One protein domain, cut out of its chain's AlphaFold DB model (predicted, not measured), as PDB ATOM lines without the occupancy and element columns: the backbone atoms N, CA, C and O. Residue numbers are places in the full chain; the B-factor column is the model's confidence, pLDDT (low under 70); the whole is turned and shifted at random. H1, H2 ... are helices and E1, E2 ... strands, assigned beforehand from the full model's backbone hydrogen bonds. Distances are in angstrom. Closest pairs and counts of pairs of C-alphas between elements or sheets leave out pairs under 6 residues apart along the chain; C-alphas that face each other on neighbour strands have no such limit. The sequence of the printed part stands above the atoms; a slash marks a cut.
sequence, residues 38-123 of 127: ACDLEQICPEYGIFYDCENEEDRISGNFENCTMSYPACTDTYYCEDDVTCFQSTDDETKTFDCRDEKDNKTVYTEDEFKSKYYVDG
ATOM      1  N   ALA A  38       7.446 -24.616  13.862       90.50
ATOM      2  CA  ALA A  38       8.072 -23.305  13.769       90.50
ATOM      3  C   ALA A  38       8.242 -22.897  12.297       90.50
ATOM      4  O   ALA A  38       8.555 -23.741  11.456       90.50
ATOM      5  N   CYS A  39       8.029 -21.617  12.002       91.50
ATOM      6  CA  CYS A  39       8.334 -21.018  10.710       91.50
ATOM      7  C   CYS A  39       9.096 -19.707  10.886       91.50
ATOM      8  O   CYS A  39       8.726 -18.879  11.720       91.50
ATOM      9  N   ASP A  40      10.087 -19.491  10.036       90.50
ATOM     10  CA  ASP A  40      10.841 -18.248   9.960       90.50
ATOM     11  C   ASP A  40      10.192 -17.318   8.930       90.50
ATOM     12  O   ASP A  40       9.836 -17.747   7.830       90.50
ATOM     13  N   LEU A  41      10.025 -16.041   9.283       89.69
ATOM     14  CA  LEU A  41       9.525 -15.011   8.370       89.69
ATOM     15  C   LEU A  41      10.695 -14.294   7.690       89.69
ATOM     16  O   LEU A  41      11.468 -13.598   8.349       89.69
ATOM     17  N   GLU A  42      10.756 -14.382   6.365       87.06
ATOM     18  CA  GLU A  42      11.669 -13.610   5.527       87.06
ATOM     19  C   GLU A  42      10.878 -12.664   4.617       87.06
ATOM     20  O   GLU A  42       9.972 -13.075   3.888       87.06
ATOM     21  N   GLN A  43      11.223 -11.377   4.649       84.62
ATOM     22  CA  GLN A  43      10.664 -10.391   3.732       84.62
ATOM     23  C   GLN A  43      11.603 -10.219   2.541       84.62
ATOM     24  O   GLN A  43      12.729  -9.742   2.678       84.62
ATOM     25  N   ILE A  44      11.115 -10.585   1.361       81.62
ATOM     26  CA  ILE A  44      11.868 -10.497   0.115       81.62
ATOM     27  C   ILE A  44      11.374  -9.265  -0.640       81.62
ATOM     28  O   ILE A  44      10.239  -9.220  -1.116       81.62
ATOM     29  N   CYS A  45      12.231  -8.249  -0.735       82.50
ATOM     30  CA  CYS A  45      11.978  -7.037  -1.506       82.50
ATOM     31  C   CYS A  45      12.849  -7.047  -2.771       82.50
ATOM     32  O   CYS A  45      14.073  -7.149  -2.662       82.50
ATOM     33  N   PRO A  46      12.274  -6.923  -3.972       81.19
ATOM     34  CA  PRO A  46      13.078  -6.742  -5.176       81.19
ATOM     35  C   PRO A  46      13.849  -5.413  -5.138       81.19
ATOM     36  O   PRO A  46      13.274  -4.347  -4.936       81.19
ATOM     37  N   GLU A  47      15.167  -5.480  -5.358       77.12
ATOM     38  CA  GLU A  47      16.063  -4.308  -5.347       77.12
ATOM     39  C   GLU A  47      15.824  -3.355  -6.526       77.12
ATOM     40  O   GLU A  47      16.141  -2.167  -6.469       77.12
ATOM     41  N   TYR A  48      15.289  -3.887  -7.622       75.19
ATOM     42  CA  TYR A  48      14.991  -3.160  -8.841       75.19
ATOM     43  C   TYR A  48      13.702  -3.693  -9.456       75.19
ATOM     44  O   TYR A  48      13.320  -4.849  -9.281       75.19
ATOM     45  N   GLY A  49      13.045  -2.839 -10.224       74.62
ATOM     46  CA  GLY A  49      11.768  -3.143 -10.842       74.62
ATOM     47  C   GLY A  49      10.913  -1.895 -10.828       74.62
ATOM     48  O   GLY A  49      10.796  -1.223  -9.808       74.62
ATOM     49  N   ILE A  50      10.362  -1.562 -11.986       81.62
ATOM     50  CA  ILE A  50       9.389  -0.491 -12.131       81.62
ATOM     51  C   ILE A  50       8.232  -1.099 -12.904       81.62
ATOM     52  O   ILE A  50       8.429  -1.628 -14.001       81.62
ATOM     53  N   PHE A  51       7.048  -1.047 -12.314       81.69
ATOM     54  CA  PHE A  51       5.811  -1.411 -12.978       81.69
ATOM     55  C   PHE A  51       5.130  -0.151 -13.498       81.69
ATOM     56  O   PHE A  51       5.165   0.900 -12.858       81.69
ATOM     57  N   TYR A  52       4.535  -0.265 -14.679       82.38
ATOM     58  CA  TYR A  52       3.730   0.787 -15.278       82.38
ATOM     59  C   TYR A  52       2.300   0.280 -15.385       82.38
ATOM     60  O   TYR A  52       2.007  -0.584 -16.213       82.38
ATOM     61  N   ASP A  53       1.426   0.831 -14.552       83.06
ATOM     62  CA  ASP A  53      -0.006   0.583 -14.617       83.06
ATOM     63  C   ASP A  53      -0.639   1.620 -15.542       83.06
ATOM     64  O   ASP A  53      -0.825   2.789 -15.195       83.06
ATOM     65  N   CYS A  54      -0.904   1.190 -16.772       84.38
ATOM     66  CA  CYS A  54      -1.574   1.988 -17.788       84.38
ATOM     67  C   CYS A  54      -3.076   1.681 -17.751       84.38
ATOM     68  O   CYS A  54      -3.467   0.531 -17.947       84.38
ATOM     69  N   GLU A  55      -3.923   2.696 -17.558       83.75
ATOM     70  CA  GLU A  55      -5.383   2.520 -17.638       83.75
ATOM     71  C   GLU A  55      -5.846   2.186 -19.067       83.75
ATOM     72  O   GLU A  55      -6.865   1.523 -19.260       83.75
ATOM     73  N   ASN A  56      -5.089   2.630 -20.076       83.31
ATOM     74  CA  ASN A  56      -5.368   2.387 -21.486       83.31
ATOM     75  C   ASN A  56      -4.474   1.267 -22.046       83.31
ATOM     76  O   ASN A  56      -3.243   1.333 -21.989       83.31
ATOM     77  N   GLU A  57      -5.092   0.246 -22.645       79.50
ATOM     78  CA  GLU A  57      -4.375  -0.874 -23.263       79.50
ATOM     79  C   GLU A  57      -3.525  -0.443 -24.471       79.50
ATOM     80  O   GLU A  57      -2.478  -1.046 -24.722       79.50
ATOM     81  N   GLU A  58      -3.922   0.611 -25.197       79.31
ATOM     82  CA  GLU A  58      -3.172   1.119 -26.356       79.31
ATOM     83  C   GLU A  58      -1.818   1.724 -25.957       79.31
ATOM     84  O   GLU A  58      -0.817   1.521 -26.649       79.31
ATOM     85  N   ASP A  59      -1.755   2.404 -24.810       76.62
ATOM     86  CA  ASP A  59      -0.514   2.969 -24.261       76.62
ATOM     87  C   ASP A  59       0.464   1.847 -23.870       76.62
ATOM     88  O   ASP A  59       1.658   1.897 -24.184       76.62
ATOM     89  N   ARG A  60      -0.067   0.749 -23.312       70.81
ATOM     90  CA  ARG A  60       0.720  -0.442 -22.962       70.81
ATOM     91  C   ARG A  60       1.302  -1.149 -24.191       70.81
ATOM     92  O   ARG A  60       2.439  -1.611 -24.147       70.81
ATOM     93  N   ILE A  61       0.536  -1.252 -25.279       78.25
ATOM     94  CA  ILE A  61       0.970  -1.923 -26.520       78.25
ATOM     95  C   ILE A  61       1.939  -1.039 -27.316       78.25
ATOM     96  O   ILE A  61       2.884  -1.548 -27.920       78.25
ATOM     97  N   SER A  62       1.715   0.276 -27.322       81.94
ATOM     98  CA  SER A  62       2.553   1.239 -28.043       81.94
ATOM     99  C   SER A  62       3.882   1.542 -27.342       81.94
ATOM    100  O   SER A  62       4.780   2.103 -27.971       81.94
ATOM    101  N   GLY A  63       4.031   1.151 -26.071       75.25
ATOM    102  CA  GLY A  63       5.212   1.457 -25.259       75.25
ATOM    103  C   GLY A  63       5.287   2.929 -24.851       75.25
ATOM    104  O   GLY A  63       6.373   3.423 -24.538       75.25
ATOM    105  N   ASN A  64       4.155   3.638 -24.883       79.69
ATOM    106  CA  ASN A  64       4.054   5.009 -24.415       79.69
ATOM    107  C   ASN A  64       3.671   5.025 -22.931       79.69
ATOM    108  O   ASN A  64       2.506   4.880 -22.577       79.69
ATOM    109  N   PHE A  65       4.660   5.223 -22.061       80.69
ATOM    110  CA  PHE A  65       4.455   5.213 -20.611       80.69
ATOM    111  C   PHE A  65       4.219   6.602 -20.002       80.69
ATOM    112  O   PHE A  65       4.120   6.706 -18.782       80.69
ATOM    113  N   GLU A  66       4.118   7.670 -20.807       81.69
ATOM    114  CA  GLU A  66       3.929   9.041 -20.295       81.69
ATOM    115  C   GLU A  66       2.637   9.198 -19.477       81.69
ATOM    116  O   GLU A  66       2.605   9.981 -18.530       81.69
ATOM    117  N   ASN A  67       1.601   8.422 -19.811       82.75
ATOM    118  CA  ASN A  67       0.300   8.441 -19.137       82.75
ATOM    119  C   ASN A  67       0.093   7.269 -18.162       82.75
ATOM    120  O   ASN A  67      -1.005   7.101 -17.637       82.75
ATOM    121  N   CYS A  68       1.112   6.437 -17.936       84.69
ATOM    122  CA  CYS A  68       0.997   5.287 -17.045       84.69
ATOM    123  C   CYS A  68       1.449   5.648 -15.630       84.69
ATOM    124  O   CYS A  68       2.383   6.428 -15.430       84.69
ATOM    125  N   THR A  69       0.816   5.041 -14.631       85.88
ATOM    126  CA  THR A  69       1.225   5.213 -13.239       85.88
ATOM    127  C   THR A  69       2.440   4.344 -12.963       85.88
ATOM    128  O   THR A  69       2.408   3.130 -13.146       85.88
ATOM    129  N   MET A  70       3.524   4.975 -12.520       82.25
ATOM    130  CA  MET A  70       4.736   4.276 -12.115       82.25
ATOM    131  C   MET A  70       4.576   3.739 -10.690       82.25
ATOM    132  O   MET A  70       4.316   4.509  -9.766       82.25
ATOM    133  N   SER A  71       4.784   2.439 -10.512       82.19
ATOM    134  CA  SER A  71       4.760   1.765  -9.216       82.19
ATOM    135  C   SER A  71       6.030   0.947  -9.001       82.19
ATOM    136  O   SER A  71       6.684   0.509  -9.951       82.19
ATOM    137  N   TYR A  72       6.382   0.743  -7.735       79.75
ATOM    138  CA  TYR A  72       7.470  -0.144  -7.344       79.75
ATOM    139  C   TYR A  72       6.895  -1.496  -6.917       79.75
ATOM    140  O   TYR A  72       5.820  -1.539  -6.316       79.75
ATOM    141  N   PRO A  73       7.591  -2.603  -7.214       79.25
ATOM    142  CA  PRO A  73       7.205  -3.914  -6.718       79.25
ATOM    143  C   PRO A  73       7.069  -3.910  -5.189       79.25
ATOM    144  O   PRO A  73       7.950  -3.421  -4.480       79.25
ATOM    145  N   ALA A  74       5.973  -4.475  -4.686       79.25
ATOM    146  CA  ALA A  74       5.792  -4.686  -3.256       79.25
ATOM    147  C   ALA A  74       6.743  -5.779  -2.742       79.25
ATOM    148  O   ALA A  74       7.079  -6.719  -3.466       79.25
ATOM    149  N   CYS A  75       7.157  -5.665  -1.480       81.88
ATOM    150  CA  CYS A  75       7.848  -6.750  -0.795       81.88
ATOM    151  C   CYS A  75       6.883  -7.904  -0.520       81.88
ATOM    152  O   CYS A  75       5.706  -7.682  -0.227       81.88
ATOM    153  N   THR A  76       7.397  -9.127  -0.565       83.06
ATOM    154  CA  THR A  76       6.630 -10.340  -0.283       83.06
ATOM    155  C   THR A  76       7.109 -10.984   1.009       83.06
ATOM    156  O   THR A  76       8.304 -11.242   1.166       83.06
ATOM    157  N   ASP A  77       6.173 -11.278   1.909       87.19
ATOM    158  CA  ASP A  77       6.433 -12.022   3.141       87.19
ATOM    159  C   ASP A  77       6.386 -13.531   2.848       87.19
ATOM    160  O   ASP A  77       5.348 -14.060   2.427       87.19
ATOM    161  N   THR A  78       7.508 -14.211   3.080       89.06
ATOM    162  CA  THR A  78       7.683 -15.656   2.885       89.06
ATOM    163  C   THR A  78       7.925 -16.330   4.229       89.06
ATOM    164  O   THR A  78       8.734 -15.861   5.026       89.06
ATOM    165  N   TYR A  79       7.224 -17.427   4.487       91.50
ATOM    166  CA  TYR A  79       7.313 -18.194   5.725       91.50
ATOM    167  C   TYR A  79       7.939 -19.554   5.420       91.50
ATOM    168  O   TYR A  79       7.341 -20.353   4.694       91.50
ATOM    169  N   TYR A  80       9.119 -19.819   5.972       91.12
ATOM    170  CA  TYR A  80       9.840 -21.083   5.813       91.12
ATOM    171  C   TYR A  80       9.663 -21.940   7.062       91.12
ATOM    172  O   TYR A  80      10.145 -21.577   8.130       91.12
ATOM    173  N   CYS A  81       8.951 -23.057   6.945       92.44
ATOM    174  CA  CYS A  81       8.564 -23.887   8.081       92.44
ATOM    175  C   CYS A  81       9.465 -25.119   8.260       92.44
ATOM    176  O   CYS A  81       9.980 -25.674   7.292       92.44
ATOM    177  N   GLU A  82       9.609 -25.594   9.503       91.88
ATOM    178  CA  GLU A  82      10.406 -26.787   9.850       91.88
ATOM    179  C   GLU A  82       9.881 -28.098   9.230       91.88
ATOM    180  O   GLU A  82      10.588 -29.104   9.244       91.88
ATOM    181  N   ASP A  83       8.641 -28.124   8.724       92.00
ATOM    182  CA  ASP A  83       8.052 -29.267   8.012       92.00
ATOM    183  C   ASP A  83       8.300 -29.236   6.493       92.00
ATOM    184  O   ASP A  83       7.585 -29.902   5.745       92.00
ATOM    185  N   ASP A  84       9.298 -28.463   6.046       90.50
ATOM    186  CA  ASP A  84       9.669 -28.257   4.639       90.50
ATOM    187  C   ASP A  84       8.547 -27.626   3.792       90.50
ATOM    188  O   ASP A  84       8.529 -27.719   2.561       90.50
ATOM    189  N   VAL A  85       7.598 -26.954   4.450       94.12
ATOM    190  CA  VAL A  85       6.550 -26.170   3.800       94.12
ATOM    191  C   VAL A  85       7.000 -24.719   3.681       94.12
ATOM    192  O   VAL A  85       7.477 -24.110   4.637       94.12
ATOM    193  N   THR A  86       6.809 -24.139   2.499       93.44
ATOM    194  CA  THR A  86       6.993 -22.701   2.274       93.44
ATOM    195  C   THR A  86       5.643 -22.050   2.040       93.44
ATOM    196  O   THR A  86       4.889 -22.500   1.175       93.44
ATOM    197  N   CYS A  87       5.332 -20.994   2.785       92.75
ATOM    198  CA  CYS A  87       4.078 -20.260   2.660       92.75
ATOM    199  C   CYS A  87       4.290 -18.804   2.253       92.75
ATOM    200  O   CYS A  87       5.282 -18.185   2.621       92.75
ATOM    201  N   PHE A  88       3.312 -18.238   1.553       90.62
ATOM    202  CA  PHE A  88       3.286 -16.839   1.138       90.62
ATOM    203  C   PHE A  88       1.972 -16.198   1.566       90.62
ATOM    204  O   PHE A  88       0.907 -16.804   1.428       90.62
ATOM    205  N   GLN A  89       2.033 -14.969   2.072       87.56
ATOM    206  CA  GLN A  89       0.825 -14.202   2.365       87.56
ATOM    207  C   GLN A  89       0.284 -13.555   1.084       87.56
ATOM    208  O   GLN A  89       1.022 -12.870   0.379       87.56
ATOM    209  N   SER A  90      -1.009 -13.738   0.811       82.38
ATOM    210  CA  SER A  90      -1.696 -13.030  -0.275       82.38
ATOM    211  C   SER A  90      -1.728 -11.524   0.007       82.38
ATOM    212  O   SER A  90      -2.093 -11.103   1.109       82.38
ATOM    213  N   THR A  91      -1.337 -10.716  -0.981       69.44
ATOM    214  CA  THR A  91      -1.367  -9.244  -0.922       69.44
ATOM    215  C   THR A  91      -2.703  -8.650  -1.359       69.44
ATOM    216  O   THR A  91      -2.950  -7.474  -1.097       69.44
ATOM    217  N   ASP A  92      -3.555  -9.449  -2.006       65.75
ATOM    218  CA  ASP A  92      -4.679  -8.946  -2.803       65.75
ATOM    219  C   ASP A  92      -6.041  -9.085  -2.102       65.75
ATOM    220  O   ASP A  92      -7.028  -8.488  -2.530       65.75
ATOM    221  N   ASP A  93      -6.111  -9.853  -1.014       61.25
ATOM    222  CA  ASP A  93      -7.372 -10.200  -0.359       61.25
ATOM    223  C   ASP A  93      -7.676  -9.293   0.851       61.25
ATOM    224  O   ASP A  93      -6.830  -9.086   1.724       61.25
ATOM    225  N   GLU A  94      -8.933  -8.833   0.985       67.19
ATOM    226  CA  GLU A  94      -9.444  -8.226   2.236       67.19
ATOM    227  C   GLU A  94      -9.267  -9.179   3.437       67.19
ATOM    228  O   GLU A  94      -9.120  -8.750   4.584       67.19
ATOM    229  N   THR A  95      -9.260 -10.487   3.165       71.56
ATOM    230  CA  THR A  95      -8.992 -11.563   4.120       71.56
ATOM    231  C   THR A  95      -7.596 -12.130   3.905       71.56
ATOM    232  O   THR A  95      -7.336 -12.742   2.876       71.56
ATOM    233  N   LYS A  96      -6.709 -12.015   4.897       81.31
ATOM    234  CA  LYS A  96      -5.354 -12.580   4.827       81.31
ATOM    235  C   LYS A  96      -5.399 -14.101   4.639       81.31
ATOM    236  O   LYS A  96      -5.790 -14.831   5.551       81.31
ATOM    237  N   THR A  97      -4.974 -14.569   3.469       90.56
ATOM    238  CA  THR A  97      -4.790 -15.992   3.158       90.56
ATOM    239  C   THR A  97      -3.306 -16.330   3.029       90.56
ATOM    240  O   THR A  97      -2.477 -15.463   2.737       90.56
ATOM    241  N   PHE A  98      -2.972 -17.595   3.282       91.06
ATOM    242  CA  PHE A  98      -1.616 -18.131   3.217       91.06
ATOM    243  C   PHE A  98      -1.564 -19.257   2.188       91.06
ATOM    244  O   PHE A  98      -2.194 -20.299   2.367       91.06
ATOM    245  N   ASP A  99      -0.821 -19.044   1.106       92.94
ATOM    246  CA  ASP A  99      -0.569 -20.039   0.065       92.94
ATOM    247  C   ASP A  99       0.690 -20.831   0.421       92.94
ATOM    248  O   ASP A  99       1.796 -20.301   0.348       92.94
ATOM    249  N   CYS A 100       0.513 -22.080   0.841       93.44
ATOM    250  CA  CYS A 100       1.575 -22.967   1.291       93.44
ATOM    251  C   CYS A 100       1.845 -24.080   0.281       93.44
ATOM    252  O   CYS A 100       0.917 -24.712  -0.228       93.44
ATOM    253  N   ARG A 101       3.121 -24.379   0.053       95.38
ATOM    254  CA  ARG A 101       3.580 -25.466  -0.814       95.38
ATOM    255  C   ARG A 101       4.514 -26.394  -0.059       95.38
ATOM    256  O   ARG A 101       5.412 -25.926   0.637       95.38
ATOM    257  N   ASP A 102       4.282 -27.694  -0.205       92.44
ATOM    258  CA  ASP A 102       5.161 -28.732   0.337       92.44
ATOM    259  C   ASP A 102       6.352 -29.034  -0.595       92.44
ATOM    260  O   ASP A 102       6.439 -28.530  -1.718       92.44
ATOM    261  N   GLU A 103       7.252 -29.918  -0.152       90.50
ATOM    262  CA  GLU A 103       8.418 -30.391  -0.922       90.50
ATOM    263  C   GLU A 103       8.063 -30.976  -2.311       90.50
ATOM    264  O   GLU A 103       8.924 -31.083  -3.188       90.50
ATOM    265  N   LYS A 104       6.807 -31.400  -2.515       91.94
ATOM    266  CA  LYS A 104       6.297 -32.016  -3.752       91.94
ATOM    267  C   LYS A 104       5.522 -31.019  -4.612       91.94
ATOM    268  O   LYS A 104       4.906 -31.441  -5.591       91.94
ATOM    269  N   ASP A 105       5.559 -29.734  -4.259       89.62
ATOM    270  CA  ASP A 105       4.820 -28.643  -4.900       89.62
ATOM    271  C   ASP A 105       3.287 -28.796  -4.795       89.62
ATOM    272  O   ASP A 105       2.530 -28.224  -5.585       89.62
ATOM    273  N   ASN A 106       2.784 -29.548  -3.805       92.81
ATOM    274  CA  ASN A 106       1.351 -29.574  -3.524       92.81
ATOM    275  C   ASN A 106       0.947 -28.287  -2.812       92.81
ATOM    276  O   ASN A 106       1.391 -27.994  -1.699       92.81
ATOM    277  N   LYS A 107       0.042 -27.550  -3.446       94.06
ATOM    278  CA  LYS A 107      -0.499 -26.302  -2.923       94.06
ATOM    279  C   LYS A 107      -1.649 -26.545  -1.947       94.06
ATOM    280  O   LYS A 107      -2.622 -27.223  -2.278       94.06
ATOM    281  N   THR A 108      -1.570 -25.908  -0.783       93.56
ATOM    282  CA  THR A 108      -2.644 -25.802   0.210       93.56
ATOM    283  C   THR A 108      -2.823 -24.340   0.593       93.56
ATOM    284  O   THR A 108      -1.848 -23.652   0.873       93.56
ATOM    285  N   VAL A 109      -4.064 -23.859   0.615       93.81
ATOM    286  CA  VAL A 109      -4.375 -22.489   1.037       93.81
ATOM    287  C   VAL A 109      -4.989 -22.541   2.428       93.81
ATOM    288  O   VAL A 109      -5.968 -23.256   2.628       93.81
ATOM    289  N   TYR A 110      -4.417 -21.788   3.363       91.31
ATOM    290  CA  TYR A 110      -4.927 -21.642   4.723       91.31
ATOM    291  C   TYR A 110      -5.498 -20.245   4.943       91.31
ATOM    292  O   TYR A 110      -4.979 -19.243   4.441       91.31
ATOM    293  N   THR A 111      -6.548 -20.170   5.750       92.31
ATOM    294  CA  THR A 111      -6.950 -18.921   6.407       92.31
ATOM    295  C   THR A 111      -5.949 -18.544   7.504       92.31
ATOM    296  O   THR A 111      -5.159 -19.375   7.958       92.31
ATOM    297  N   GLU A 112      -5.978 -17.291   7.966       88.44
ATOM    298  CA  GLU A 112      -5.110 -16.834   9.059       88.44
ATOM    299  C   GLU A 112      -5.258 -17.678  10.339       88.44
ATOM    300  O   GLU A 112      -4.255 -18.019  10.970       88.44
ATOM    301  N   ASP A 113      -6.484 -18.065  10.693       89.44
ATOM    302  CA  ASP A 113      -6.748 -18.874  11.886       89.44
ATOM    303  C   ASP A 113      -6.226 -20.310  11.732       89.44
ATOM    304  O   ASP A 113      -5.607 -20.852  12.651       89.44
ATOM    305  N   GLU A 114      -6.415 -20.924  10.559       91.25
ATOM    306  CA  GLU A 114      -5.885 -22.260  10.265       91.25
ATOM    307  C   GLU A 114      -4.358 -22.265  10.287       91.25
ATOM    308  O   GLU A 114      -3.756 -23.151  10.901       91.25
ATOM    309  N   PHE A 115      -3.735 -21.248   9.689       91.00
ATOM    310  CA  PHE A 115      -2.287 -21.095   9.683       91.00
ATOM    311  C   PHE A 115      -1.739 -20.987  11.114       91.00
ATOM    312  O   PHE A 115      -0.877 -21.778  11.495       91.00
ATOM    313  N   LYS A 116      -2.303 -20.103  11.949       89.19
ATOM    314  CA  LYS A 116      -1.896 -19.929  13.359       89.19
ATOM    315  C   LYS A 116      -2.194 -21.139  14.248       89.19
ATOM    316  O   LYS A 116      -1.594 -21.283  15.310       89.19
ATOM    317  N   SER A 117      -3.126 -22.003  13.844       90.00
ATOM    318  CA  SER A 117      -3.419 -23.250  14.559       90.00
ATOM    319  C   SER A 117      -2.405 -24.367  14.279       90.00
ATOM    320  O   SER A 117      -2.279 -25.286  15.090       90.00
ATOM    321  N   LYS A 118      -1.692 -24.300  13.143       90.25
ATOM    322  CA  LYS A 118      -0.688 -25.294  12.723       90.25
ATOM    323  C   LYS A 118       0.744 -24.810  12.968       90.25
ATOM    324  O   LYS A 118       1.588 -25.594  13.408       90.25
ATOM    325  N   TYR A 119       1.003 -23.536  12.700       89.81
ATOM    326  CA  TYR A 119       2.336 -22.954  12.684       89.81
ATOM    327  C   TYR A 119       2.510 -21.878  13.755       89.81
ATOM    328  O   TYR A 119       1.580 -21.146  14.094       89.81
ATOM    329  N   TYR A 120       3.734 -21.764  14.255       89.75
ATOM    330  CA  TYR A 120       4.197 -20.653  15.076       89.75
ATOM    331  C   TYR A 120       5.299 -19.920  14.314       89.75
ATOM    332  O   TYR A 120       6.273 -20.544  13.908       89.75
ATOM    333  N   VAL A 121       5.150 -18.611  14.113       87.75
ATOM    334  CA  VAL A 121       6.136 -17.810  13.379       87.75
ATOM    335  C   VAL A 121       7.090 -17.155  14.369       87.75
ATOM    336  O   VAL A 121       6.652 -16.324  15.167       87.75
ATOM    337  N   ASP A 122       8.371 -17.515  14.308       71.94
ATOM    338  CA  ASP A 122       9.430 -16.880  15.094       71.94
ATOM    339  C   ASP A 122      10.116 -15.827  14.215       71.94
ATOM    340  O   ASP A 122      10.912 -16.128  13.331       71.94
ATOM    341  N   GLY A 123       9.724 -14.560  14.359       62.78
ATOM    342  CA  GLY A 123      10.282 -13.495  13.531       62.78
ATOM    343  C   GLY A 123       9.642 -12.132  13.763       62.78
ATOM    344  O   GLY A 123       8.430 -12.005  13.932       62.78
TER     345      GLY A 123
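What this domain is: This is residues 38 to 123 of the 127 residues of an uncharacterized protein of Fibrobacter sp. UWB1 (UniProt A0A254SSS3). A curled six-stranded sheet, like part of a barrel, wraps round the short helix H2 to make the main lobe, and a small head of the strand pair E2 and E3 with helix H1 sits at the far end of an arm made of two links, E1 to E2 and E3 to E4. The arm is made by residues 45 to 50 going out and 72 to 75 coming back, and with the head it makes the length of an elongated whole. The printed part has 86 residues, with two named helices and eight named strands in the order E1 E2 H1 E3 E4 E5 E6 E7 H2 E8. The large sheet runs E7 E6 E5 E4 E1 E8 and is mixed, the pair E2 and E3 is antiparallel, and the class is mixed, helices and strands. The whole is loose, with a radius of gyration of the C-alphas of 17.2 A and spans of 48 by 25 by 24 A.

How they stand to each other: E1, residues 38 to 44, is an inner strand of the large, strongly twisted sheet. It is antiparallel to E4, residues 76 to 81, at 155 degrees, with N 42 and O 78 2.8 A apart, within hydrogen-bond range. It is parallel to the edge strand E8, residues 119 to 122, at 60 degrees, with N 39 and O 120 2.8 A apart. E2, residues 51 to 53, is antiparallel to E3, residues 69 to 71, at 147 degrees, with N 53 and O 69 2.9 A apart. H1, residues 57 to 62, is not on the large sheet. E4, E5 of residues 86 to 89, E6 of residues 97 to 101 and E7 of residues 107 to 111 form a meander, each strand the antiparallel neighbour of the one before, in three hairpins. N 87 and O 79 are 2.8 A apart, N 99 and O 88 2.8 A, and N 108 and O 100 2.8 A. H2, residues 112 to 118, is on the large sheet, which curls round it; the closest C-alphas of E6 and H2 are those of Thr 97 and Glu 112, 6.0 A apart. In H1 and H2 every O i to N i+4 pair is within hydrogen-bond range.

Where its parts are: E1 begins at C-alpha 38, (8.072, -23.305, 13.769), and is 19.1 A long. E2 and E3 are 6.4 A each, and H1 between them is 8.7 A, ending at C-alpha 62, (2.553, 1.239, -28.043). E4 is 16.0 A, E5 10.5 A, E6 13.3 A, E7 13.5 A and H2 10.2 A. E8, 9.6 A, ends at C-alpha 122, (9.430, -16.880, 15.094).

The domain as a whole: The two C-alphas farthest apart are those of Ser 62 and Ser 117, 49.5 A. The printed part has no cut and no long link. Its mean pLDDT is 84.8; residues 91 to 94 and residue 123 are under 70.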